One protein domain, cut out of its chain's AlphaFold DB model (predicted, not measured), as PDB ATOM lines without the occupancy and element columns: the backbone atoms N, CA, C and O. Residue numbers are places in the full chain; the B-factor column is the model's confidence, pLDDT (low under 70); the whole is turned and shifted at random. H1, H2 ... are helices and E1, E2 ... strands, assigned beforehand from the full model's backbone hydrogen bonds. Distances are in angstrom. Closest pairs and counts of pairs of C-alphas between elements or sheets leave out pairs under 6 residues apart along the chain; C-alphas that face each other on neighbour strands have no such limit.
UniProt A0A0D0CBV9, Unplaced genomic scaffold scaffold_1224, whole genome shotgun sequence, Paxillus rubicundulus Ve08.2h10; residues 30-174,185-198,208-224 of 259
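What this domain is: This is residues 30 to 174, 185 to 198 and 208 to 224 of the 259 residues of an uncharacterized protein of Paxillus rubicundulus Ve08.2h10 (UniProt A0A0D0CBV9). A closed barrel of six antiparallel strands, E1, E2, E4, E5, E9 and E8 round the ring, has the first part of one long helix, H2, along its outside; the helix then runs on beyond the barrel, and residues 164 to 174 stick out. The short helix H1 packs on H2 beyond the barrel, and a separate two-stranded hairpin of E6 and E7 continues from E5. The printed part has 176 residues with two named helices and nine named strands, in the order E1 H1 E2 E3 E4 E5 E6 E7 H2 E8 E9; the class is mixed, helices and strands. The whole is only just compact, close to loose, with a radius of gyration of the C-alphas of 18.6 A, and its outline is elongated, 68 by 42 by 33 A.

How they stand to each other: In the barrel, E1 (residues 33 to 42) is the antiparallel neighbour of E2 (residues 68 to 75), with N 36 and O 72 at 2.9 A. E2 is antiparallel to E4 (residues 88 to 97), with N 73 and O 94 at 2.9 A. E4 and E5 (residues 111 to 118) form a hairpin, with N 91 and O 115 at 2.9 A. E5 is antiparallel to E9 (residues 211 to 220), with N 116 and O 217 at 2.8 A. E9 is antiparallel to E8 (residues 188 to 195), with N 191 and O 216 at 2.9 A. E8 closes the ring with E1, with N 39 and O 192 at 2.9 A. E3 (residues 81 to 84) is not in the ring; it forms a hairpin with E4, with N 90 and O 83 at 2.8 A, and lies on the same side of E4 as E2. E3, E4 and E5 make a meander, each strand the antiparallel neighbour of the one before. E1 bends by 72 degrees at residue 39 and E4 by 70 degrees at residue 92. H2 (residues 137 to 171) is on the barrel, outside it, at a height of 9.4 A over the sheet; its residues 137 to 152 come within 10 A of the strands. It lies over E9 and runs along the strands, at 19 degrees to E9 on the local plane; the closest C-alphas of the two are those of Thr 141 and Cys 215, 5.3 A apart. H1 (residues 48 to 53) is not on the barrel but touches H2, about perpendicular at 74 degrees, with residues 153 to 160 of H2 alone; the closest C-alphas, of Leu 48 and Ala 156, are 4.9 A apart. E5 runs on into E6 (residues 120 to 123) across a break of 1 residue, at 53 degrees. E6 and E7 (residues 130 to 133) form a hairpin, with N 122 and O 131 at 2.9 A. In both helices every O i to N i+4 pair is within hydrogen-bond range.

Where its parts are: E1 begins at C-alpha 33, (59.298, -9.583, 14.644), and is 23.3 A long. E2 measures 21.7 A, E4 24.2 A, E5 22.1 A, E8 22.9 A and E9 26.8 A; E3, E6, E7 and H1 are shorter. H2 is 51.0 A long, from C-alpha 137 at (40.845, -2.262, 13.779) to C-alpha 171 at (29.837, -32.259, 53.473). E9 ends at C-alpha 220, (49.524, -17.594, 28.834).

The domain as a whole: The two C-alphas farthest apart are those of Thr 126 and Ser 173, at 70.2 A. Without residues 164 to 174 the body spans 55 by 38 by 34 A. Residues 175 to 184 are not printed, with 29.0 A between C-alphas 174 and 185 across the cut from H2 to E8; residues 199 to 207 are not printed, with 8.0 A between C-alphas 198 and 208 across the cut from E8 to E9. Of the links printed whole, H1 to E2 and E4 to E5 are long. The mean pLDDT of the printed part is 91.9, and residues 30 to 31, 196 to 198 and 208 to 210 are under 70 in this model.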
ATOM      1  N   VAL A  30      63.106  -6.373  13.009       54.06
ATOM      2  CA  VAL A  30      64.266  -7.247  13.170       54.06
ATOM      3  C   VAL A  30      63.749  -8.663  12.965       54.06
ATOM      4  O   VAL A  30      62.943  -9.151  13.747       54.06
ATOM      5  N   LEU A  31      64.171  -9.304  11.872       60.34
ATOM      6  CA  LEU A  31      63.948 -10.736  11.623       60.34
ATOM      7  C   LEU A  31      62.470 -11.193  11.543       60.34
ATOM      8  O   LEU A  31      62.184 -12.350  11.806       60.34
ATOM      9  N   GLY A  32      61.528 -10.321  11.158       72.12
ATOM     10  CA  GLY A  32      60.098 -10.679  11.061       72.12
ATOM     11  C   GLY A  32      59.297 -10.480  12.353       72.12
ATOM     12  O   GLY A  32      58.077 -10.651  12.349       72.12
ATOM     13  N   MET A  33      59.957 -10.027  13.422       84.75
ATOM     14  CA  MET A  33      59.298  -9.583  14.644       84.75
ATOM     15  C   MET A  33      58.828  -8.131  14.518       84.75
ATOM     16  O   MET A  33      59.553  -7.269  14.013       84.75
ATOM     17  N   ILE A  34      57.626  -7.851  15.015       88.69
ATOM     18  CA  ILE A  34      57.083  -6.500  15.161       88.69
ATOM     19  C   ILE A  34      56.978  -6.192  16.652       88.69
ATOM     20  O   ILE A  34      56.415  -6.975  17.409       88.69
ATOM     21  N   ARG A  35      57.511  -5.039  17.059       90.44
ATOM     22  CA  ARG A  35      57.348  -4.498  18.411       90.44
ATOM     23  C   ARG A  35      56.294  -3.404  18.408       90.44
ATOM     24  O   ARG A  35      56.382  -2.476  17.603       90.44
ATOM     25  N   GLU A  36      55.311  -3.516  19.288       91.06
ATOM     26  CA  GLU A  36      54.185  -2.590  19.389       91.06
ATOM     27  C   GLU A  36      54.026  -2.127  20.839       91.06
ATOM     28  O   GLU A  36      54.152  -2.922  21.767       91.06
ATOM     29  N   ARG A  37      53.737  -0.835  21.041       93.25
ATOM     30  CA  ARG A  37      53.252  -0.351  22.340       93.25
ATOM     31  C   ARG A  37      51.804  -0.770  22.517       93.25
ATOM     32  O   ARG A  37      51.026  -0.666  21.559       93.25
ATOM     33  N   ILE A  38      51.470  -1.198  23.726       93.88
ATOM     34  CA  ILE A  38      50.170  -1.783  24.030       93.88
ATOM     35  C   ILE A  38      49.500  -1.103  25.224       93.88
ATOM     36  O   ILE A  38      50.174  -0.699  26.173       93.88
ATOM     37  N   GLU A  39      48.174  -1.040  25.166       95.25
ATOM     38  CA  GLU A  39      47.300  -0.941  26.334       95.25
ATOM     39  C   GLU A  39      46.916  -2.378  26.723       95.25
ATOM     40  O   GLU A  39      46.263  -3.081  25.943       95.25
ATOM     41  N   PHE A  40      47.376  -2.845  27.886       95.75
ATOM     42  CA  PHE A  40      47.118  -4.197  28.382       95.75
ATOM     43  C   PHE A  40      45.932  -4.200  29.351       95.75
ATOM     44  O   PHE A  40      45.985  -3.588  30.421       95.75
ATOM     45  N   HIS A  41      44.872  -4.922  28.989       96.25
ATOM     46  CA  HIS A  41      43.662  -5.077  29.791       96.25
ATOM     47  C   HIS A  41      43.509  -6.536  30.244       96.25
ATOM     48  O   HIS A  41      43.011  -7.359  29.467       96.25
ATOM     49  N   PRO A  42      43.910  -6.890  31.479       95.56
ATOM     50  CA  PRO A  42      43.729  -8.248  31.980       95.56
ATOM     51  C   PRO A  42      42.240  -8.599  32.048       95.56
ATOM     52  O   PRO A  42      41.412  -7.774  32.441       95.56
ATOM     53  N   ILE A  43      41.894  -9.832  31.678       95.94
ATOM     54  CA  ILE A  43      40.546 -10.361  31.876       95.94
ATOM     55  C   ILE A  43      40.451 -10.813  33.338       95.94
ATOM     56  O   ILE A  43      41.189 -11.710  33.742       95.94
ATOM     57  N   PRO A  44      39.582 -10.205  34.163       94.56
ATOM     58  CA  PRO A  44      39.541 -10.515  35.581       94.56
ATOM     59  C   PRO A  44      38.868 -11.867  35.840       94.56
ATOM     60  O   PRO A  44      37.873 -12.215  35.207       94.56
ATOM     61  N   SER A  45      39.347 -12.590  36.850       93.06
ATOM     62  CA  SER A  45      38.631 -13.733  37.418       93.06
ATOM     63  C   SER A  45      37.657 -13.245  38.492       93.06
ATOM     64  O   SER A  45      38.062 -12.932  39.614       93.06
ATOM     65  N   ILE A  46      36.367 -13.186  38.160       95.50
ATOM     66  CA  ILE A  46      35.301 -12.779  39.085       95.50
ATOM     67  C   ILE A  46      34.401 -13.980  39.389       95.50
ATOM     68  O   ILE A  46      34.064 -14.770  38.511       95.50
ATOM     69  N   GLU A  47      34.008 -14.127  40.654       96.31
ATOM     70  CA  GLU A  47      33.060 -15.160  41.075       96.31
ATOM     71  C   GLU A  47      31.694 -14.947  40.412       96.31
ATOM     72  O   GLU A  47      31.153 -13.840  40.437       96.31
ATOM     73  N   LEU A  48      31.092 -16.022  39.898       97.75
ATOM     74  CA  LEU A  48      29.790 -15.970  39.227       97.75
ATOM     75  C   LEU A  48      28.706 -15.289  40.077       97.75
ATOM     76  O   LEU A  48      27.915 -14.509  39.560       97.75
ATOM     77  N   SER A  49      28.688 -15.537  41.390       97.44
ATOM     78  CA  SER A  49      27.732 -14.912  42.311       97.44
ATOM     79  C   SER A  49      27.809 -13.384  42.301       97.44
ATOM     80  O   SER A  49      26.768 -12.736  42.354       97.44
ATOM     81  N   LYS A  50      29.012 -12.807  42.192       97.62
ATOM     82  CA  LYS A  50      29.210 -11.355  42.103       97.62
ATOM     83  C   LYS A  50      28.702 -10.814  40.772       97.62
ATOM     84  O   LYS A  50      28.007  -9.808  40.763       97.62
ATOM     85  N   ILE A  51      28.975 -11.524  39.674       97.31
ATOM     86  CA  ILE A  51      28.487 -11.161  38.334       97.31
ATOM     87  C   ILE A  51      26.953 -11.122  38.292       97.31
ATOM     88  O   ILE A  51      26.364 -10.224  37.702       97.31
ATOM     89  N   LEU A  52      26.293 -12.088  38.936       97.50
ATOM     90  CA  LEU A  52      24.831 -12.164  38.974       97.50
ATOM     91  C   LEU A  52      24.182 -11.119  39.897       97.50
ATOM     92  O   LEU A  52      22.988 -10.866  39.767       97.50
ATOM     93  N   GLN A  53      24.932 -10.551  40.844       97.88
ATOM     94  CA  GLN A  53      24.435  -9.545  41.792       97.88
ATOM     95  C   GLN A  53      24.630  -8.106  41.306       97.88
ATOM     96  O   GLN A  53      23.979  -7.204  41.831       97.88
ATOM     97  N   ASP A  54      25.516  -7.890  40.335       97.06
ATOM     98  CA  ASP A  54      25.867  -6.571  39.820       97.06
ATOM     99  C   ASP A  54      25.780  -6.559  38.290       97.06
ATOM    100  O   ASP A  54      26.631  -7.111  37.590       97.06
ATOM    101  N   ASP A  55      24.753  -5.889  37.762       96.38
ATOM    102  CA  ASP A  55      24.520  -5.760  36.321       96.38
ATOM    103  C   ASP A  55      25.712  -5.128  35.581       96.38
ATOM    104  O   ASP A  55      25.921  -5.401  34.397       96.38
ATOM    105  N   THR A  56      26.536  -4.325  36.265       95.56
ATOM    106  CA  THR A  56      27.730  -3.712  35.664       95.56
ATOM    107  C   THR A  56      28.851  -4.720  35.397       95.56
ATOM    108  O   THR A  56      29.740  -4.444  34.594       95.56
ATOM    109  N   LEU A  57      28.792  -5.906  36.014       95.94
ATOM    110  CA  LEU A  57      29.763  -6.989  35.848       95.94
ATOM    111  C   LEU A  57      29.330  -8.042  34.819       95.94
ATOM    112  O   LEU A  57      30.113  -8.946  34.521       95.94
ATOM    113  N   GLN A  58      28.114  -7.956  34.268       95.69
ATOM    114  CA  GLN A  58      27.583  -8.944  33.310       95.69
ATOM    115  C   GLN A  58      28.239  -8.873  31.924       95.69
ATOM    116  O   GLN A  58      28.112  -9.792  31.109       95.69
ATOM    117  N   SER A  59      28.973  -7.799  31.651       95.12
ATOM    118  CA  SER A  59      29.829  -7.680  30.480       95.12
ATOM    119  C   SER A  59      31.211  -7.226  30.911       95.12
ATOM    120  O   SER A  59      31.362  -6.346  31.753       95.12
ATOM    121  N   LEU A  60      32.236  -7.781  30.274       93.56
ATOM    122  CA  LEU A  60      33.581  -7.247  30.388       93.56
ATOM    123  C   LEU A  60      33.600  -5.829  29.803       93.56
ATOM    124  O   LEU A  60      33.220  -5.628  28.646       93.56
ATOM    125  N   HIS A  61      34.044  -4.853  30.587       91.81
ATOM    126  CA  HIS A  61      34.205  -3.468  30.154       91.81
ATOM    127  C   HIS A  61      35.671  -3.061  30.281       91.81
ATOM    128  O   HIS A  61      36.241  -3.091  31.369       91.81
ATOM    129  N   PHE A  62      36.284  -2.662  29.166       85.25
ATOM    130  CA  PHE A  62      37.630  -2.094  29.178       85.25
ATOM    131  C   PHE A  62      37.526  -0.618  29.539       85.25
ATOM    132  O   PHE A  62      37.064   0.193  28.733       85.25
ATOM    133  N   ASN A  63      37.911  -0.275  30.763       77.25
ATOM    134  CA  ASN A  63      38.044   1.121  31.137       77.25
ATOM    135  C   ASN A  63      39.353   1.669  30.542       77.25
ATOM    136  O   ASN A  63      40.423   1.086  30.731       77.25
ATOM    137  N   GLN A  64      39.247   2.787  29.821       73.56
ATOM    138  CA  GLN A  64      40.389   3.493  29.236       73.56
ATOM    139  C   GLN A  64      41.349   4.034  30.303       73.56
ATOM    140  O   GLN A  64      42.500   4.298  29.994       73.56
ATOM    141  N   ASP A  65      40.908   4.145  31.558       76.00
ATOM    142  CA  ASP A  65      41.721   4.678  32.651       76.00
ATOM    143  C   ASP A  65      42.435   3.593  33.483       76.00
ATOM    144  O   ASP A  65      43.159   3.924  34.420       76.00
ATOM    145  N   THR A  66      42.227   2.296  33.202       84.31
ATOM    146  CA  THR A  66      42.703   1.198  34.077       84.31
ATOM    147  C   THR A  66      43.535   0.130  33.365       84.31
ATOM    148  O   THR A  66      43.542  -1.026  33.793       84.31
ATOM    149  N   TYR A  67      44.204   0.474  32.268       92.25
ATOM    150  CA  TYR A  67      45.117  -0.443  31.582       92.25
ATOM    151  C   TYR A  67      46.537  -0.378  32.156       92.25
ATOM    152  O   TYR A  67      46.900   0.550  32.879       92.25
ATOM    153  N   ILE A  68      47.347  -1.381  31.818       94.00
ATOM    154  CA  ILE A  68      48.781  -1.404  32.109       94.00
ATOM    155  C   ILE A  68      49.531  -1.094  30.810       94.00
ATOM    156  O   ILE A  68      49.275  -1.717  29.780       94.00
ATOM    157  N   ASP A  69      50.435  -0.116  30.832       94.56
ATOM    158  CA  ASP A  69      51.297   0.175  29.684       94.56
ATOM    159  C   ASP A  69      52.288  -0.975  29.448       94.56
ATOM    160  O   ASP A  69      52.830  -1.563  30.389       94.56
ATOM    161  N   GLY A  70      52.594  -1.267  28.184       94.31
ATOM    162  CA  GLY A  70      53.594  -2.281  27.862       94.31
ATOM    163  C   GLY A  70      54.113  -2.256  26.431       94.31
ATOM    164  O   GLY A  70      53.810  -1.373  25.622       94.31
ATOM    165  N   GLU A  71      54.898  -3.279  26.122       95.50
ATOM    166  CA  GLU A  71      55.367  -3.624  24.787       95.50
ATOM    167  C   GLU A  71      55.049  -5.091  24.485       95.50
ATOM    168  O   GLU A  71      55.284  -5.978  25.309       95.50
ATOM    169  N   LEU A  72      54.567  -5.338  23.270       95.56
ATOM    170  CA  LEU A  72      54.371  -6.669  22.714       95.56
ATOM    171  C   LEU A  72      55.318  -6.868  21.532       95.56
ATOM    172  O   LEU A  72      55.331  -6.078  20.587       95.56
ATOM    173  N   SER A  73      56.098  -7.944  21.571       95.62
ATOM    174  CA  SER A  73      56.937  -8.390  20.457       95.62
ATOM    175  C   SER A  73      56.305  -9.607  19.784       95.62
ATOM    176  O   SER A  73      56.433 -10.711  20.312       95.62
ATOM    177  N   VAL A  74      55.655  -9.418  18.634       94.06
ATOM    178  CA  VAL A  74      54.968 -10.486  17.888       94.06
ATOM    179  C   VAL A  74      55.844 -11.010  16.762       94.06
ATOM    180  O   VAL A  74      56.290 -10.233  15.915       94.06
ATOM    181  N   ASP A  75      56.052 -12.325  16.715       91.94
ATOM    182  CA  ASP A  75      56.683 -12.979  15.572       91.94
ATOM    183  C   ASP A  75      55.628 -13.356  14.516       91.94
ATOM    184  O   ASP A  75      54.789 -14.240  14.713       91.94
ATOM    185  N   HIS A  76      55.658 -12.649  13.384       87.88
ATOM    186  CA  HIS A  76      54.761 -12.890  12.251       87.88
ATOM    187  C   HIS A  76      55.363 -13.802  11.177       87.88
ATOM    188  O   HIS A  76      54.735 -13.995  10.135       87.88
ATOM    189  N   SER A  77      56.567 -14.330  11.395       89.19
ATOM    190  CA  SER A  77      57.142 -15.353  10.526       89.19
ATOM    191  C   SER A  77      56.386 -16.679  10.654       89.19
ATOM    192  O   SER A  77      55.660 -16.913  11.623       89.19
ATOM    193  N   ASP A  78      56.599 -17.582   9.696       87.12
ATOM    194  CA  ASP A  78      56.041 -18.936   9.764       87.12
ATOM    195  C   ASP A  78      56.561 -19.704  10.992       87.12
ATOM    196  O   ASP A  78      55.817 -20.485  11.579       87.12
ATOM    197  N   SER A  79      57.797 -19.436  11.440       88.69
ATOM    198  CA  SER A  79      58.352 -20.013  12.676       88.69
ATOM    199  C   SER A  79      57.695 -19.483  13.950       88.69
ATOM    200  O   SER A  79      57.692 -20.176  14.962       88.69
ATOM    201  N   GLY A  80      57.126 -18.278  13.906       90.62
ATOM    202  CA  GLY A  80      56.383 -17.694  15.019       90.62
ATOM    203  C   GLY A  80      54.929 -18.156  15.094       90.62
ATOM    204  O   GLY A  80      54.231 -17.814  16.049       90.62
ATOM    205  N   MET A  81      54.421 -18.892  14.102       93.38
ATOM    206  CA  MET A  81      53.022 -19.310  14.072       93.38
ATOM    207  C   MET A  81      52.804 -20.557  14.933       93.38
ATOM    208  O   MET A  81      53.240 -21.649  14.593       93.38
ATOM    209  N   LEU A  82      52.062 -20.390  16.030       93.31
ATOM    210  CA  LEU A  82      51.658 -21.488  16.916       93.31
ATOM    211  C   LEU A  82      50.513 -22.307  16.316       93.31
ATOM    212  O   LEU A  82      50.358 -23.487  16.608       93.31
ATOM    213  N   GLY A  83      49.680 -21.680  15.485       92.69
ATOM    214  CA  GLY A  83      48.612 -22.384  14.793       92.69
ATOM    215  C   GLY A  83      47.634 -21.470  14.070       92.69
ATOM    216  O   GLY A  83      47.586 -20.253  14.270       92.69
ATOM    217  N   GLN A  84      46.802 -22.080  13.232       94.06
ATOM    218  CA  GLN A  84      45.757 -21.396  12.482       94.06
ATOM    219  C   GLN A  84      44.415 -22.102  12.689       94.06
ATOM    220  O   GLN A  84      44.151 -23.160  12.122       94.06
ATOM    221  N   GLY A  85      43.529 -21.479  13.466       92.19
ATOM    222  CA  GLY A  85      42.153 -21.942  13.631       92.19
ATOM    223  C   GLY A  85      41.247 -21.506  12.477       92.19
ATOM    224  O   GLY A  85      41.679 -20.864  11.519       92.19
ATOM    225  N   GLY A  86      39.946 -21.787  12.588       92.31
ATOM    226  CA  GLY A  86      38.957 -21.389  11.575       92.31
ATOM    227  C   GLY A  86      38.822 -19.870  11.388       92.31
ATOM    228  O   GLY A  86      38.608 -19.410  10.269       92.31
ATOM    229  N   PHE A  87      39.003 -19.095  12.465       95.25
ATOM    230  CA  PHE A  87      38.726 -17.649  12.486       95.25
ATOM    231  C   PHE A  87      39.852 -16.784  13.070       95.25
ATOM    232  O   PHE A  87      39.743 -15.559  13.056       95.25
ATOM    233  N   LYS A  88      40.910 -17.393  13.622       96.81
ATOM    234  CA  LYS A  88      42.039 -16.702  14.271       96.81
ATOM    235  C   LYS A  88      43.356 -17.397  13.952       96.81
ATOM    236  O   LYS A  88      43.382 -18.618  13.805       96.81
ATOM    237  N   THR A  89      44.428 -16.622  13.865       96.62
ATOM    238  CA  THR A  89      45.800 -17.142  13.939       96.62
ATOM    239  C   THR A  89      46.287 -17.023  15.375       96.62
ATOM    240  O   THR A  89      45.847 -16.106  16.071       96.62
ATOM    241  N   ALA A  90      47.172 -17.919  15.791       97.06
ATOM    242  CA  ALA A  90      47.904 -17.851  17.045       97.06
ATOM    243  C   ALA A  90      49.400 -17.721  16.737       97.06
ATOM    244  O   ALA A  90      49.930 -18.472  15.917       97.06
ATOM    245  N   ASN A  91      50.068 -16.771  17.381       96.00
ATOM    246  CA  ASN A  91      51.486 -16.488  17.188       96.00
ATOM    247  C   ASN A  91      52.204 -16.440  18.540       96.00
ATOM    248  O   ASN A  91      51.637 -15.982  19.533       96.00
ATOM    249  N   LEU A  92      53.455 -16.889  18.569       95.94
ATOM    250  CA  LEU A  92      54.342 -16.726  19.709       95.94
ATOM    251  C   LEU A  92      54.733 -15.255  19.814       95.94
ATOM    252  O   LEU A  92      55.116 -14.624  18.826       95.94
ATOM    253  N   SER A  93      54.627 -14.700  21.014       96.38
ATOM    254  CA  SER A  93      55.042 -13.328  21.298       96.38
ATOM    255  C   SER A  93      55.703 -13.217  22.660       96.38
ATOM    256  O   SER A  93      55.671 -14.153  23.455       96.38
ATOM    257  N   HIS A  94      56.303 -12.060  22.922       97.06
ATOM    258  CA  HIS A  94      56.872 -11.726  24.223       97.06
ATOM    259  C   HIS A  94      56.245 -10.440  24.748       97.06
ATOM    260  O   HIS A  94      56.273  -9.413  24.063       97.06
ATOM    261  N   LEU A  95      55.708 -10.516  25.960       97.62
ATOM    262  CA  LEU A  95      55.029  -9.442  26.666       97.62
ATOM    263  C   LEU A  95      55.971  -8.786  27.678       97.62
ATOM    264  O   LEU A  95      56.594  -9.467  28.490       97.62
ATOM    265  N   ALA A  96      56.060  -7.461  27.664       97.12
ATOM    266  CA  ALA A  96      56.778  -6.695  28.676       97.12
ATOM    267  C   ALA A  96      55.898  -5.552  29.191       97.12
ATOM    268  O   ALA A  96      55.659  -4.582  28.476       97.12
ATOM    269  N   LEU A  97      55.424  -5.662  30.434       96.38
ATOM    270  CA  LEU A  97      54.579  -4.650  31.073       96.38
ATOM    271  C   LEU A  97      55.391  -3.679  31.942       96.38
ATOM    272  O   LEU A  97      56.436  -4.032  32.492       96.38
ATOM    273  N   SER A  98      54.892  -2.453  32.080       94.00
ATOM    274  CA  SER A  98      55.445  -1.413  32.947       94.00
ATOM    275  C   SER A  98      54.312  -0.572  33.565       94.00
ATOM    276  O   SER A  98      53.807   0.330  32.900       94.00
ATOM    277  N   PRO A  99      53.957  -0.776  34.847       94.88
ATOM    278  CA  PRO A  99      54.558  -1.732  35.782       94.88
ATOM    279  C   PRO A  99      54.235  -3.191  35.424       94.88
ATOM    280  O   PRO A  99      53.330  -3.460  34.645       94.88
ATOM    281  N   LEU A 100      54.970  -4.137  36.013       95.06
ATOM    282  CA  LEU A 100      54.622  -5.559  35.921       95.06
ATOM    283  C   LEU A 100      53.242  -5.813  36.542       95.06
ATOM    284  O   LEU A 100      52.854  -5.143  37.504       95.06
ATOM    285  N   ALA A 101      52.518  -6.796  36.007       92.44
ATOM    286  CA  ALA A 101      51.248  -7.216  36.581       92.44
ATOM    287  C   ALA A 101      51.454  -7.825  37.976       92.44
ATOM    288  O   ALA A 101      52.487  -8.429  38.272       92.44
ATOM    289  N   VAL A 102      50.451  -7.675  38.843       87.12
ATOM    290  CA  VAL A 102      50.499  -8.192  40.220       87.12
ATOM    291  C   VAL A 102      50.394  -9.724  40.243       87.12
ATOM    292  O   VAL A 102      51.085 -10.384  41.020       87.12
ATOM    293  N   SER A 103      49.561 -10.301  39.375       83.44
ATOM    294  CA  SER A 103      49.297 -11.743  39.285       83.44
ATOM    295  C   SER A 103      49.374 -12.251  37.843       83.44
ATOM    296  O   SER A 103      48.996 -11.523  36.929       83.44
ATOM    297  N   SER A 104      49.884 -13.478  37.687       84.06
ATOM    298  CA  SER A 104      49.940 -14.289  36.462       84.06
ATOM    299  C   SER A 104      50.501 -13.645  35.186       84.06
ATOM    300  O   SER A 104      51.721 -13.526  35.030       84.06
ATOM    301  N   LEU A 105      49.639 -13.286  34.233       93.38
ATOM    302  CA  LEU A 105      50.027 -12.837  32.900       93.38
ATOM    303  C   LEU A 105      50.653 -11.437  32.970       93.38
ATOM    304  O   LEU A 105      50.001 -10.460  33.331       93.38
ATOM    305  N   GLY A 106      51.932 -11.338  32.600       93.31
ATOM    306  CA  GLY A 106      52.701 -10.094  32.644       93.31
ATOM    307  C   GLY A 106      53.420  -9.838  33.974       93.31
ATOM    308  O   GLY A 106      53.880  -8.719  34.209       93.31
ATOM    309  N   GLN A 107      53.544 -10.850  34.842       93.88
ATOM    310  CA  GLN A 107      54.341 -10.768  36.077       93.88
ATOM    311  C   GLN A 107      55.849 -10.726  35.833       93.88
ATOM    312  O   GLN A 107      56.608 -10.287  36.696       93.88
ATOM    313  N   THR A 108      56.303 -11.227  34.685       93.94
ATOM    314  CA  THR A 108      57.725 -11.277  34.339       93.94
ATOM    315  C   THR A 108      58.002 -10.430  33.107       93.94
ATOM    316  O   THR A 108      57.166 -10.292  32.216       93.94
ATOM    317  N   CYS A 109      59.187  -9.824  33.064       91.44
ATOM    318  CA  CYS A 109      59.609  -9.063  31.898       91.44
ATOM    319  C   CYS A 109      59.872 -10.017  30.724       91.44
ATOM    320  O   CYS A 109      60.531 -11.040  30.906       91.44
ATOM    321  N   HIS A 110      59.393  -9.661  29.528       93.62
ATOM    322  CA  HIS A 110      59.505 -10.476  28.314       93.62
ATOM    323  C   HIS A 110      58.895 -11.881  28.456       93.62
ATOM    324  O   HIS A 110      59.431 -12.855  27.927       93.62
ATOM    325  N   GLN A 111      57.765 -11.986  29.157       95.81
ATOM    326  CA  GLN A 111      57.041 -13.239  29.324       95.81
ATOM    327  C   GLN A 111      56.597 -13.791  27.958       95.81
ATOM    328  O   GLN A 111      55.971 -13.052  27.193       95.81
ATOM    329  N   PRO A 112      56.883 -15.063  27.625       96.31
ATOM    330  CA  PRO A 112      56.367 -15.677  26.410       96.31
ATOM    331  C   PRO A 112      54.853 -15.879  26.526       96.31
ATOM    332  O   PRO A 112      54.357 -16.391  27.532       96.31
ATOM    333  N   VAL A 113      54.127 -15.481  25.486       97.31
ATOM    334  CA  VAL A 113      52.661 -15.503  25.429       97.31
ATOM    335  C   VAL A 113      52.183 -15.981  24.061       97.31
ATOM    336  O   VAL A 113      52.896 -15.862  23.058       97.31
ATOM    337  N   ALA A 114      50.963 -16.507  24.009       97.31
ATOM    338  CA  ALA A 114      50.274 -16.792  22.759       97.31
ATOM    339  C   ALA A 114      49.354 -15.617  22.413       97.31
ATOM    340  O   ALA A 114      48.451 -15.284  23.177       97.31
ATOM    341  N   VAL A 115      49.542 -15.000  21.245       97.62
ATOM    342  CA  VAL A 115      48.673 -13.908  20.782       97.62
ATOM    343  C   VAL A 115      47.760 -14.402  19.683       97.62
ATOM    344  O   VAL A 115      48.198 -14.992  18.692       97.62
ATOM    345  N   LYS A 116      46.467 -14.155  19.846       98.00
ATOM    346  CA  LYS A 116      45.431 -14.553  18.904       98.00
ATOM    347  C   LYS A 116      44.870 -13.331  18.208       98.00
ATOM    348  O   LYS A 116      44.452 -12.364  18.843       98.00
ATOM    349  N   ARG A 117      44.809 -13.402  16.878       97.06
ATOM    350  CA  ARG A 117      44.273 -12.324  16.041       97.06
ATOM    351  C   ARG A 117      43.224 -12.846  15.064       97.06
ATOM    352  O   ARG A 117      43.513 -13.801  14.329       97.06
ATOM    353  N   PRO A 118      42.029 -12.232  14.998       97.94
ATOM    354  CA  PRO A 118      40.987 -12.651  14.078       97.94
ATOM    355  C   PRO A 118      41.400 -12.428  12.622       97.94
ATOM    356  O   PRO A 118      42.217 -11.567  12.286       97.94
ATOM    357  N   TYR A 119      40.829 -13.234  11.738       97.19
ATOM    358  CA  TYR A 119      40.986 -13.085  10.301       97.19
ATOM    359  C   TYR A 119      39.740 -13.569   9.564       97.19
ATOM    360  O   TYR A 119      38.894 -14.273  10.118       97.19
ATOM    361  N   TYR A 120      39.646 -13.205   8.292       96.25
ATOM    362  CA  TYR A 120      38.709 -13.807   7.356       96.25
ATOM    363  C   TYR A 120      39.439 -14.294   6.113       96.25
ATOM    364  O   TYR A 120      40.570 -13.903   5.821       96.25
ATOM    365  N   ARG A 121      38.782 -15.205   5.405       95.31
ATOM    366  CA  ARG A 121      39.306 -15.858   4.214       95.31
ATOM    367  C   ARG A 121      38.737 -15.187   2.974       95.31
ATOM    368  O   ARG A 121      37.519 -15.089   2.837       95.31
ATOM    369  N   VAL A 122      39.610 -14.771   2.065       93.56
ATOM    370  CA  VAL A 122      39.227 -14.236   0.755       93.56
ATOM    371  C   VAL A 122      39.740 -15.185  -0.314       93.56
ATOM    372  O   VAL A 122      40.936 -15.465  -0.376       93.56
ATOM    373  N   LYS A 123      38.837 -15.699  -1.155       91.88
ATOM    374  CA  LYS A 123      39.231 -16.473  -2.337       91.88
ATOM    375  C   LYS A 123      39.767 -15.519  -3.395       91.88
ATOM    376  O   LYS A 123      39.045 -14.628  -3.846       91.88
ATOM    377  N   ASP A 124      41.012 -15.720  -3.793       88.50
ATOM    378  CA  ASP A 124      41.574 -15.066  -4.964       88.50
ATOM    379  C   ASP A 124      40.888 -15.627  -6.215       88.50
ATOM    380  O   ASP A 124      40.906 -16.831  -6.478       88.50
ATOM    381  N   ARG A 125      40.250 -14.738  -6.981       88.25
ATOM    382  CA  ARG A 125      39.514 -15.099  -8.199       88.25
ATOM    383  C   ARG A 125      40.427 -15.609  -9.312       88.25
ATOM    384  O   ARG A 125      39.948 -16.316 -10.189       88.25
ATOM    385  N   THR A 126      41.703 -15.237  -9.286       87.94
ATOM    386  CA  THR A 126      42.666 -15.549 -10.349       87.94
ATOM    387  C   THR A 126      43.372 -16.866 -10.073       87.94
ATOM    388  O   THR A 126      43.501 -17.698 -10.964       87.94
ATOM    389  N   SER A 127      43.827 -17.060  -8.836       87.62
ATOM    390  CA  SER A 127      44.636 -18.221  -8.462       87.62
ATOM    391  C   SER A 127      43.834 -19.352  -7.810       87.62
ATOM    392  O   SER A 127      44.331 -20.468  -7.692       87.62
ATOM    393  N   GLY A 128      42.602 -19.080  -7.366       86.31
ATOM    394  CA  GLY A 128      41.779 -20.024  -6.607       86.31
ATOM    395  C   GLY A 128      42.241 -20.231  -5.158       86.31
ATOM    396  O   GLY A 128      41.519 -20.860  -4.378       86.31
ATOM    397  N   TYR A 129      43.397 -19.683  -4.767       85.56
ATOM    398  CA  TYR A 129      43.910 -19.784  -3.405       85.56
ATOM    399  C   TYR A 129      43.100 -18.931  -2.433       85.56
ATOM    400  O   TYR A 129      42.517 -17.901  -2.776       85.56
ATOM    401  N   THR A 130      43.055 -19.380  -1.183       87.81
ATOM    402  CA  THR A 130      42.384 -18.653  -0.109       87.81
ATOM    403  C   THR A 130      43.413 -17.892   0.708       87.81
ATOM    404  O   THR A 130      44.211 -18.500   1.414       87.81
ATOM    405  N   ASN A 131      43.361 -16.565   0.637       89.94
ATOM    406  CA  ASN A 131      44.248 -15.687   1.385       89.94
ATOM    407  C   ASN A 131      43.637 -15.328   2.742       89.94
ATOM    408  O   ASN A 131      42.426 -15.117   2.870       89.94
ATOM    409  N   ILE A 132      44.494 -15.237   3.757       92.44
ATOM    410  CA  ILE A 132      44.149 -14.703   5.075       92.44
ATOM    411  C   ILE A 132      44.148 -13.179   4.981       92.44
ATOM    412  O   ILE A 132      45.112 -12.574   4.520       92.44
ATOM    413  N   THR A 133      43.073 -12.538   5.427       94.19
ATOM    414  CA  THR A 133      42.975 -11.077   5.502       94.19
ATOM    415  C   THR A 133      42.565 -10.645   6.906       94.19
ATOM    416  O   THR A 133      41.746 -11.296   7.559       94.19
ATOM    417  N   ARG A 134      43.163  -9.552   7.390       94.75
ATOM    418  CA  ARG A 134      42.867  -8.968   8.705       94.75
ATOM    419  C   ARG A 134      41.647  -8.062   8.631       94.75
ATOM    420  O   ARG A 134      41.405  -7.420   7.607       94.75
ATOM    421  N   TYR A 135      40.860  -8.044   9.702       96.19
ATOM    422  CA  TYR A 135      39.736  -7.118   9.790       96.19
ATOM    423  C   TYR A 135      40.249  -5.689  10.017       96.19
ATOM    424  O   TYR A 135      41.412  -5.473  10.350       96.19
ATOM    425  N   THR A 136      39.378  -4.699   9.827       95.38
ATOM    426  CA  THR A 136      39.686  -3.328  10.250       95.38
ATOM    427  C   THR A 136      39.844  -3.277  11.774       95.38
ATOM    428  O   THR A 136      39.198  -4.079  12.455       95.38
ATOM    429  N   PRO A 137      40.610  -2.322  12.336       93.50
ATOM    430  CA  PRO A 137      40.845  -2.262  13.779       93.50
ATOM    431  C   PRO A 137      39.551  -2.288  14.606       93.50
ATOM    432  O   PRO A 137      39.430  -3.080  15.529       93.50
ATOM    433  N   ALA A 138      38.524  -1.530  14.201       94.00
ATOM    434  CA  ALA A 138      37.226  -1.519  14.882       94.00
ATOM    435  C   ALA A 138      36.525  -2.894  14.895       94.00
ATOM    436  O   ALA A 138      35.933  -3.293  15.899       94.00
ATOM    437  N   LEU A 139      36.595  -3.640  13.787       96.44
ATOM    438  CA  LEU A 139      36.020  -4.984  13.698       96.44
ATOM    439  C   LEU A 139      36.868  -6.023  14.441       96.44
ATOM    440  O   LEU A 139      36.299  -6.952  15.014       96.44
ATOM    441  N   GLU A 140      38.197  -5.881  14.441       95.50
ATOM    442  CA  GLU A 140      39.095  -6.713  15.251       95.50
ATOM    443  C   GLU A 140      38.795  -6.531  16.735       95.50
ATOM    444  O   GLU A 140      38.492  -7.518  17.401       95.50
ATOM    445  N   THR A 141      38.763  -5.289  17.225       95.00
ATOM    446  CA  THR A 141      38.435  -4.966  18.619       95.00
ATOM    447  C   THR A 141      37.074  -5.526  19.017       95.00
ATOM    448  O   THR A 141      36.968  -6.194  20.039       95.00
ATOM    449  N   SER A 142      36.034  -5.355  18.190       96.19
ATOM    450  CA  SER A 142      34.707  -5.914  18.489       96.19
ATOM    451  C   SER A 142      34.710  -7.448  18.590       96.19
ATOM    452  O   SER A 142      33.993  -8.017  19.413       96.19
ATOM    453  N   LYS A 143      35.504  -8.139  17.763       97.44
ATOM    454  CA  LYS A 143      35.618  -9.605  17.802       97.44
ATOM    455  C   LYS A 143      36.397 -10.080  19.021       97.44
ATOM    456  O   LYS A 143      35.903 -10.952  19.726       97.44
ATOM    457  N   ILE A 144      37.549  -9.470  19.286       97.88
ATOM    458  CA  ILE A 144      38.367  -9.774  20.462       97.88
ATOM    459  C   ILE A 144      37.588  -9.504  21.748       97.88
ATOM    460  O   ILE A 144      37.607 -10.333  22.646       97.88
ATOM    461  N   HIS A 145      36.828  -8.410  21.819       96.75
ATOM    462  CA  HIS A 145      35.992  -8.110  22.982       96.75
ATOM    463  C   HIS A 145      34.951  -9.204  23.242       96.75
ATOM    464  O   HIS A 145      34.789  -9.635  24.380       96.75
ATOM    465  N   LYS A 146      34.293  -9.721  22.196       97.62
ATOM    466  CA  LYS A 146      33.370 -10.860  22.341       97.62
ATOM    467  C   LYS A 146      34.077 -12.099  22.880       97.62
ATOM    468  O   LYS A 146      33.541 -12.750  23.767       97.62
ATOM    469  N   ASP A 147      35.262 -12.410  22.363       97.69
ATOM    470  CA  ASP A 147      36.041 -13.560  22.826       97.69
ATOM    471  C   ASP A 147      36.494 -13.399  24.278       97.69
ATOM    472  O   ASP A 147      36.368 -14.330  25.066       97.69
ATOM    473  N   ALA A 148      36.953 -12.206  24.647       97.88
ATOM    474  CA  ALA A 148      37.349 -11.878  26.007       97.88
ATOM    475  C   ALA A 148      36.168 -11.975  26.981       97.88
ATOM    476  O   ALA A 148      36.316 -12.492  28.082       97.88
ATOM    477  N   ASN A 149      34.973 -11.550  26.559       97.81
ATOM    478  CA  ASN A 149      33.761 -11.716  27.353       97.81
ATOM    479  C   ASN A 149      33.389 -13.198  27.524       97.81
ATOM    480  O   ASN A 149      32.996 -13.609  28.609       97.81
ATOM    481  N   VAL A 150      33.541 -14.025  26.483       97.56
ATOM    482  CA  VAL A 150      33.344 -15.480  26.609       97.56
ATOM    483  C   VAL A 150      34.352 -16.085  27.586       97.56
ATOM    484  O   VAL A 150      33.950 -16.867  28.441       97.56
ATOM    485  N   HIS A 151      35.629 -15.694  27.511       97.12
ATOM    486  CA  HIS A 151      36.674 -16.151  28.436       97.12
ATOM    487  C   HIS A 151      36.364 -15.763  29.888       97.12
ATOM    488  O   HIS A 151      36.418 -16.605  30.780       97.12
ATOM    489  N   TYR A 152      35.951 -14.512  30.101       97.50
ATOM    490  CA  TYR A 152      35.513 -13.976  31.390       97.50
ATOM    491  C   TYR A 152      34.387 -14.814  32.019       97.50
ATOM    492  O   TYR A 152      34.504 -15.279  33.155       97.50
ATOM    493  N   TRP A 153      33.322 -15.082  31.258       98.06
ATOM    494  CA  TRP A 153      32.205 -15.906  31.724       98.06
ATOM    495  C   TRP A 153      32.598 -17.372  31.937       98.06
ATOM    496  O   TRP A 153      32.173 -17.982  32.919       98.06
ATOM    497  N   ALA A 154      33.423 -17.937  31.054       96.50
ATOM    498  CA  ALA A 154      33.900 -19.311  31.177       96.50
ATOM    499  C   ALA A 154      34.698 -19.516  32.476       96.50
ATOM    500  O   ALA A 154      34.459 -20.483  33.201       96.50
ATOM    501  N   HIS A 155      35.571 -18.566  32.823       96.06
ATOM    502  CA  HIS A 155      36.327 -18.599  34.072       96.06
ATOM    503  C   HIS A 155      35.411 -18.548  35.308       96.06
ATOM    504  O   HIS A 155      35.575 -19.340  36.245       96.06
ATOM    505  N   ALA A 156      34.411 -17.661  35.300       97.06
ATOM    506  CA  ALA A 156      33.439 -17.530  36.387       97.06
ATOM    507  C   ALA A 156      32.598 -18.804  36.583       97.06
ATOM    508  O   ALA A 156      32.405 -19.258  37.716       97.06
ATOM    509  N   LEU A 157      32.131 -19.410  35.486       96.56
ATOM    510  CA  LEU A 157      31.366 -20.661  35.502       96.56
ATOM    511  C   LEU A 157      32.201 -21.832  36.034       96.56
ATOM    512  O   LEU A 157      31.732 -22.581  36.894       96.56
ATOM    513  N   LEU A 158      33.452 -21.965  35.585       94.69
ATOM    514  CA  LEU A 158      34.342 -23.029  36.053       94.69
ATOM    515  C   LEU A 158      34.667 -22.877  37.543       94.69
ATOM    516  O   LEU A 158      34.589 -23.841  38.305       94.69
ATOM    517  N   SER A 159      34.944 -21.650  37.985       95.44
ATOM    518  CA  SER A 159      35.169 -21.343  39.401       95.44
ATOM    519  C   SER A 159      33.941 -21.676  40.256       95.44
ATOM    520  O   SER A 159      34.072 -22.285  41.317       95.44
ATOM    521  N   SER A 160      32.736 -21.351  39.777       96.31
ATOM    522  CA  SER A 160      31.483 -21.728  40.445       96.31
ATOM    523  C   SER A 160      31.303 -23.248  40.523       96.31
ATOM    524  O   SER A 160      30.879 -23.766  41.557       96.31
ATOM    525  N   THR A 161      31.657 -23.968  39.459       95.12
ATOM    526  CA  THR A 161      31.596 -25.436  39.405       95.12
ATOM    527  C   THR A 161      32.509 -26.052  40.464       95.12
ATOM    528  O   THR A 161      32.064 -26.868  41.272       95.12
ATOM    529  N   TYR A 162      33.758 -25.594  40.568       95.50
ATOM    530  CA  TYR A 162      34.666 -26.079  41.608       95.50
ATOM    531  C   TYR A 162      34.275 -25.651  43.019       95.50
ATOM    532  O   TYR A 162      34.484 -26.424  43.954       95.50
ATOM    533  N   ALA A 163      33.683 -24.470  43.201       96.06
ATOM    534  CA  ALA A 163      33.140 -24.062  44.494       96.06
ATOM    535  C   ALA A 163      32.014 -25.008  44.949       96.06
ATOM    536  O   ALA A 163      31.985 -25.418  46.112       96.06
ATOM    537  N   PHE A 164      31.132 -25.410  44.027       95.56
ATOM    538  CA  PHE A 164      30.098 -26.408  44.293       95.56
ATOM    539  C   PHE A 164      30.698 -27.775  44.647       95.56
ATOM    540  O   PHE A 164      30.357 -28.327  45.694       95.56
ATOM    541  N   ILE A 165      31.632 -28.284  43.833       94.81
ATOM    542  CA  ILE A 165      32.325 -29.558  44.088       94.81
ATOM    543  C   ILE A 165      32.994 -29.537  45.468       94.81
ATOM    544  O   ILE A 165      32.767 -30.430  46.280       94.81
ATOM    545  N   ASN A 166      33.772 -28.496  45.776       96.00
ATOM    546  CA  ASN A 166      34.475 -28.371  47.054       96.00
ATOM    547  C   ASN A 166      33.507 -28.365  48.241       96.00
ATOM    548  O   ASN A 166      33.775 -28.996  49.264       96.00
ATOM    549  N   ARG A 167      32.361 -27.691  48.100       96.75
ATOM    550  CA  ARG A 167      31.315 -27.705  49.122       96.75
ATOM    551  C   ARG A 167      30.729 -29.103  49.299       96.75
ATOM    552  O   ARG A 167      30.608 -29.544  50.437       96.75
ATOM    553  N   ALA A 168      30.395 -29.800  48.214       95.62
ATOM    554  CA  ALA A 168      29.876 -31.167  48.275       95.62
ATOM    555  C   ALA A 168      30.866 -32.117  48.969       95.62
ATOM    556  O   ALA A 168      30.480 -32.829  49.892       95.62
ATOM    557  N   LEU A 169      32.151 -32.041  48.609       95.94
ATOM    558  CA  LEU A 169      33.218 -32.818  49.244       95.94
ATOM    559  C   LEU A 169      33.336 -32.527  50.745       95.94
ATOM    560  O   LEU A 169      33.456 -33.455  51.534       95.94
ATOM    561  N   SER A 170      33.243 -31.258  51.157       97.25
ATOM    562  CA  SER A 170      33.320 -30.873  52.577       97.25
ATOM    563  C   SER A 170      32.157 -31.390  53.433       97.25
ATOM    564  O   SER A 170      32.282 -31.470  54.652       97.25
ATOM    565  N   MET A 171      31.025 -31.722  52.805       97.44
ATOM    566  CA  MET A 171      29.837 -32.259  53.473       97.44
ATOM    567  C   MET A 171      29.779 -33.793  53.423       97.44
ATOM    568  O   MET A 171      28.918 -34.383  54.073       97.44
ATOM    569  N   SER A 172      30.658 -34.436  52.651       96.62
ATOM    570  CA  SER A 172      30.709 -35.891  52.520       96.62
ATOM    571  C   SER A 172      31.511 -36.516  53.659       96.62
ATOM    572  O   SER A 172      32.584 -36.033  54.016       96.62
ATOM    573  N   SER A 173      31.015 -37.625  54.210       97.06
ATOM    574  CA  SER A 173      31.773 -38.464  55.148       97.06
ATOM    575  C   SER A 173      32.750 -39.409  54.448       97.06
ATOM    576  O   SER A 173      33.639 -39.955  55.097       97.06
ATOM    577  N   GLU A 174      32.580 -39.619  53.142       96.38
ATOM    578  CA  GLU A 174      33.385 -40.525  52.323       96.38
ATOM    579  C   GLU A 174      34.156 -39.741  51.247       96.38
ATOM    580  O   GLU A 174      33.638 -38.744  50.724       96.38
ATOM    581  N   PHE A 185      41.030 -22.352  33.031       94.56
ATOM    582  CA  PHE A 185      41.349 -21.594  31.830       94.56
ATOM    583  C   PHE A 185      42.673 -20.867  32.063       94.56
ATOM    584  O   PHE A 185      42.943 -20.436  33.180       94.56
ATOM    585  N   VAL A 186      43.482 -20.736  31.012       95.50
ATOM    586  CA  VAL A 186      44.687 -19.897  31.044       95.50
ATOM    587  C   VAL A 186      44.325 -18.452  31.357       95.50
ATOM    588  O   VAL A 186      43.252 -17.979  30.956       95.50
ATOM    589  N   ASP A 187      45.229 -17.731  32.013       96.62
ATOM    590  CA  ASP A 187      45.048 -16.298  32.164       96.62
ATOM    591  C   ASP A 187      45.190 -15.597  30.815       96.62
ATOM    592  O   ASP A 187      45.968 -15.990  29.936       96.62
ATOM    593  N   ALA A 188      44.373 -14.564  30.635       97.50
ATOM    594  CA  ALA A 188      44.236 -13.888  29.362       97.50
ATOM    595  C   ALA A 188      44.021 -12.384  29.530       97.50
ATOM    596  O   ALA A 188      43.559 -11.898  30.563       97.50
ATOM    597  N   ALA A 189      44.340 -11.644  28.478       97.38
ATOM    598  CA  ALA A 189      44.196 -10.204  28.400       97.38
ATOM    599  C   ALA A 189      43.779  -9.773  26.996       97.38
ATOM    600  O   ALA A 189      44.022 -10.461  26.003       97.38
ATOM    601  N   VAL A 190      43.164  -8.599  26.911       97.31
ATOM    602  CA  VAL A 190      42.999  -7.887  25.648       97.31
ATOM    603  C   VAL A 190      44.102  -6.859  25.525       97.31
ATOM    604  O   VAL A 190      44.310  -6.049  26.423       97.31
ATOM    605  N   GLU A 191      44.778  -6.874  24.385       96.06
ATOM    606  CA  GLU A 191      45.800  -5.891  24.064       96.06
ATOM    607  C   GLU A 191      45.360  -5.034  22.889       96.06
ATOM    608  O   GLU A 191      44.954  -5.536  21.832       96.06
ATOM    609  N   ILE A 192      45.448  -3.721  23.075       95.12
ATOM    610  CA  ILE A 192      45.166  -2.734  22.040       95.12
ATOM    611  C   ILE A 192      46.485  -2.095  21.642       95.12
ATOM    612  O   ILE A 192      47.223  -1.567  22.467       95.12
ATOM    613  N   THR A 193      46.800  -2.169  20.352       93.44
ATOM    614  CA  THR A 193      48.042  -1.615  19.815       93.44
ATOM    615  C   THR A 193      47.779  -0.332  19.070       93.44
ATOM    616  O   THR A 193      46.767  -0.157  18.385       93.44
ATOM    617  N   HIS A 194      48.746   0.560  19.175       87.31
ATOM    618  CA  HIS A 194      48.603   1.940  18.772       87.31
ATOM    619  C   HIS A 194      49.588   2.255  17.657       87.31
ATOM    620  O   HIS A 194      50.794   2.050  17.780       87.31
ATOM    621  N   SER A 195      49.077   2.769  16.539       79.81
ATOM    622  CA  SER A 195      49.948   3.399  15.549       79.81
ATOM    623  C   SER A 195      50.409   4.751  16.084       79.81
ATOM    624  O   SER A 195      49.645   5.489  16.720       79.81
ATOM    625  N   GLU A 196      51.673   5.085  15.842       68.12
ATOM    626  CA  GLU A 196      52.157   6.424  16.140       68.12
ATOM    627  C   GLU A 196      51.424   7.420  15.246       68.12
ATOM    628  O   GLU A 196      51.536   7.376  14.019       68.12
ATOM    629  N   GLY A 197      50.665   8.325  15.861       57.53
ATOM    630  CA  GLY A 197      50.079   9.438  15.135       57.53
ATOM    631  C   GLY A 197      51.179  10.289  14.509       57.53
ATOM    632  O   GLY A 197      52.148  10.668  15.179       57.53
ATOM    633  N   THR A 198      51.028  10.643  13.232       44.72
ATOM    634  CA  THR A 198      51.803  11.732  12.629       44.72
ATOM    635  C   THR A 198      51.658  12.955  13.523       44.72
ATOM    636  O   THR A 198      50.546  13.375  13.836       44.72
ATOM    637  N   LYS A 208      48.475  14.474  20.734       51.75
ATOM    638  CA  LYS A 208      48.844  13.306  19.921       51.75
ATOM    639  C   LYS A 208      47.609  12.411  19.817       51.75
ATOM    640  O   LYS A 208      47.225  11.817  20.815       51.75
ATOM    641  N   TYR A 209      47.012  12.298  18.635       52.56
ATOM    642  CA  TYR A 209      46.006  11.269  18.377       52.56
ATOM    643  C   TYR A 209      46.730   9.999  17.940       52.56
ATOM    644  O   TYR A 209      47.308   9.963  16.854       52.56
ATOM    645  N   SER A 210      46.755   8.982  18.795       68.94
ATOM    646  CA  SER A 210      47.134   7.642  18.362       68.94
ATOM    647  C   SER A 210      45.899   6.926  17.820       68.94
ATOM    648  O   SER A 210      44.852   6.918  18.462       68.94
ATOM    649  N   THR A 211      46.012   6.340  16.628       82.44
ATOM    650  CA  THR A 211      44.959   5.500  16.054       82.44
ATOM    651  C   THR A 211      45.212   4.034  16.389       82.44
ATOM    652  O   THR A 211      46.324   3.538  16.177       82.44
ATOM    653  N   VAL A 212      44.182   3.336  16.876       88.06
ATOM    654  CA  VAL A 212      44.230   1.884  17.114       88.06
ATOM    655  C   VAL A 212      44.613   1.174  15.817       88.06
ATOM    656  O   VAL A 212      44.028   1.422  14.760       88.06
ATOM    657  N   ARG A 213      45.622   0.312  15.894       91.62
ATOM    658  CA  ARG A 213      46.225  -0.397  14.761       91.62
ATOM    659  C   ARG A 213      45.758  -1.845  14.684       91.62
ATOM    660  O   ARG A 213      45.359  -2.291  13.613       91.62
ATOM    661  N   SER A 214      45.825  -2.557  15.798       93.62
ATOM    662  CA  SER A 214      45.417  -3.958  15.919       93.62
ATOM    663  C   SER A 214      44.921  -4.217  17.338       93.62
ATOM    664  O   SER A 214      45.310  -3.510  18.269       93.62
ATOM    665  N   CYS A 215      44.112  -5.257  17.500       96.00
ATOM    666  CA  CYS A 215      43.694  -5.758  18.803       96.00
ATOM    667  C   CYS A 215      43.943  -7.267  18.870       96.00
ATOM    668  O   CYS A 215      43.655  -7.985  17.904       96.00
ATOM    669  N   TYR A 216      44.490  -7.729  19.991       97.44
ATOM    670  CA  TYR A 216      44.854  -9.123  20.228       97.44
ATOM    671  C   TYR A 216      44.154  -9.647  21.480       97.44
ATOM    672  O   TYR A 216      43.948  -8.909  22.441       97.44
ATOM    673  N   LEU A 217      43.814 -10.936  21.464       98.25
ATOM    674  CA  LEU A 217      43.604 -11.698  22.691       98.25
ATOM    675  C   LEU A 217      44.939 -12.357  23.027       98.25
ATOM    676  O   LEU A 217      45.476 -13.089  22.195       98.25
ATOM    677  N   VAL A 218      45.476 -12.076  24.202       97.88
ATOM    678  CA  VAL A 218      46.754 -12.607  24.670       97.88
ATOM    679  C   VAL A 218      46.484 -13.596  25.782       97.88
ATOM    680  O   VAL A 218      45.681 -13.321  26.662       97.88
ATOM    681  N   GLU A 219      47.116 -14.755  25.706       97.88
ATOM    682  CA  GLU A 219      46.954 -15.853  26.651       97.88
ATOM    683  C   GLU A 219      48.324 -16.304  27.155       97.88
ATOM    684  O   GLU A 219      49.334 -16.197  26.443       97.88
ATOM    685  N   GLU A 220      48.357 -16.854  28.366       96.56
ATOM    686  CA  GLU A 220      49.524 -17.594  28.834       96.56
ATOM    687  C   GLU A 220      49.896 -18.693  27.835       96.56
ATOM    688  O   GLU A 220      49.052 -19.435  27.324       96.56
ATOM    689  N   LEU A 221      51.190 -18.799  27.542       94.62
ATOM    690  CA  LEU A 221      51.681 -19.856  26.676       94.62
ATOM    691  C   LEU A 221      51.708 -21.178  27.449       94.62
ATOM    692  O   LEU A 221      52.530 -21.358  28.350       94.62
ATOM    693  N   ILE A 222      50.853 -22.120  27.055       91.00
ATOM    694  CA  ILE A 222      50.923 -23.501  27.539       91.00
ATOM    695  C   ILE A 222      52.186 -24.134  26.957       91.00
ATOM    696  O   ILE A 222      52.323 -24.273  25.740       91.00
ATOM    697  N   LYS A 223      53.123 -24.501  27.832       85.19
ATOM    698  CA  LYS A 223      54.294 -25.287  27.449       85.19
ATOM    699  C   LYS A 223      53.844 -26.730  27.302       85.19
ATOM    700  O   LYS A 223      53.555 -27.380  28.299       85.19
ATOM    701  N   VAL A 224      53.744 -27.177  26.063       74.12
ATOM    702  CA  VAL A 224      53.567 -28.589  25.753       74.12
ATOM    703  C   VAL A 224      54.966 -29.157  25.528       74.12
ATOM    704  O   VAL A 224      55.783 -28.509  24.864       74.12
TER     705      VAL A 224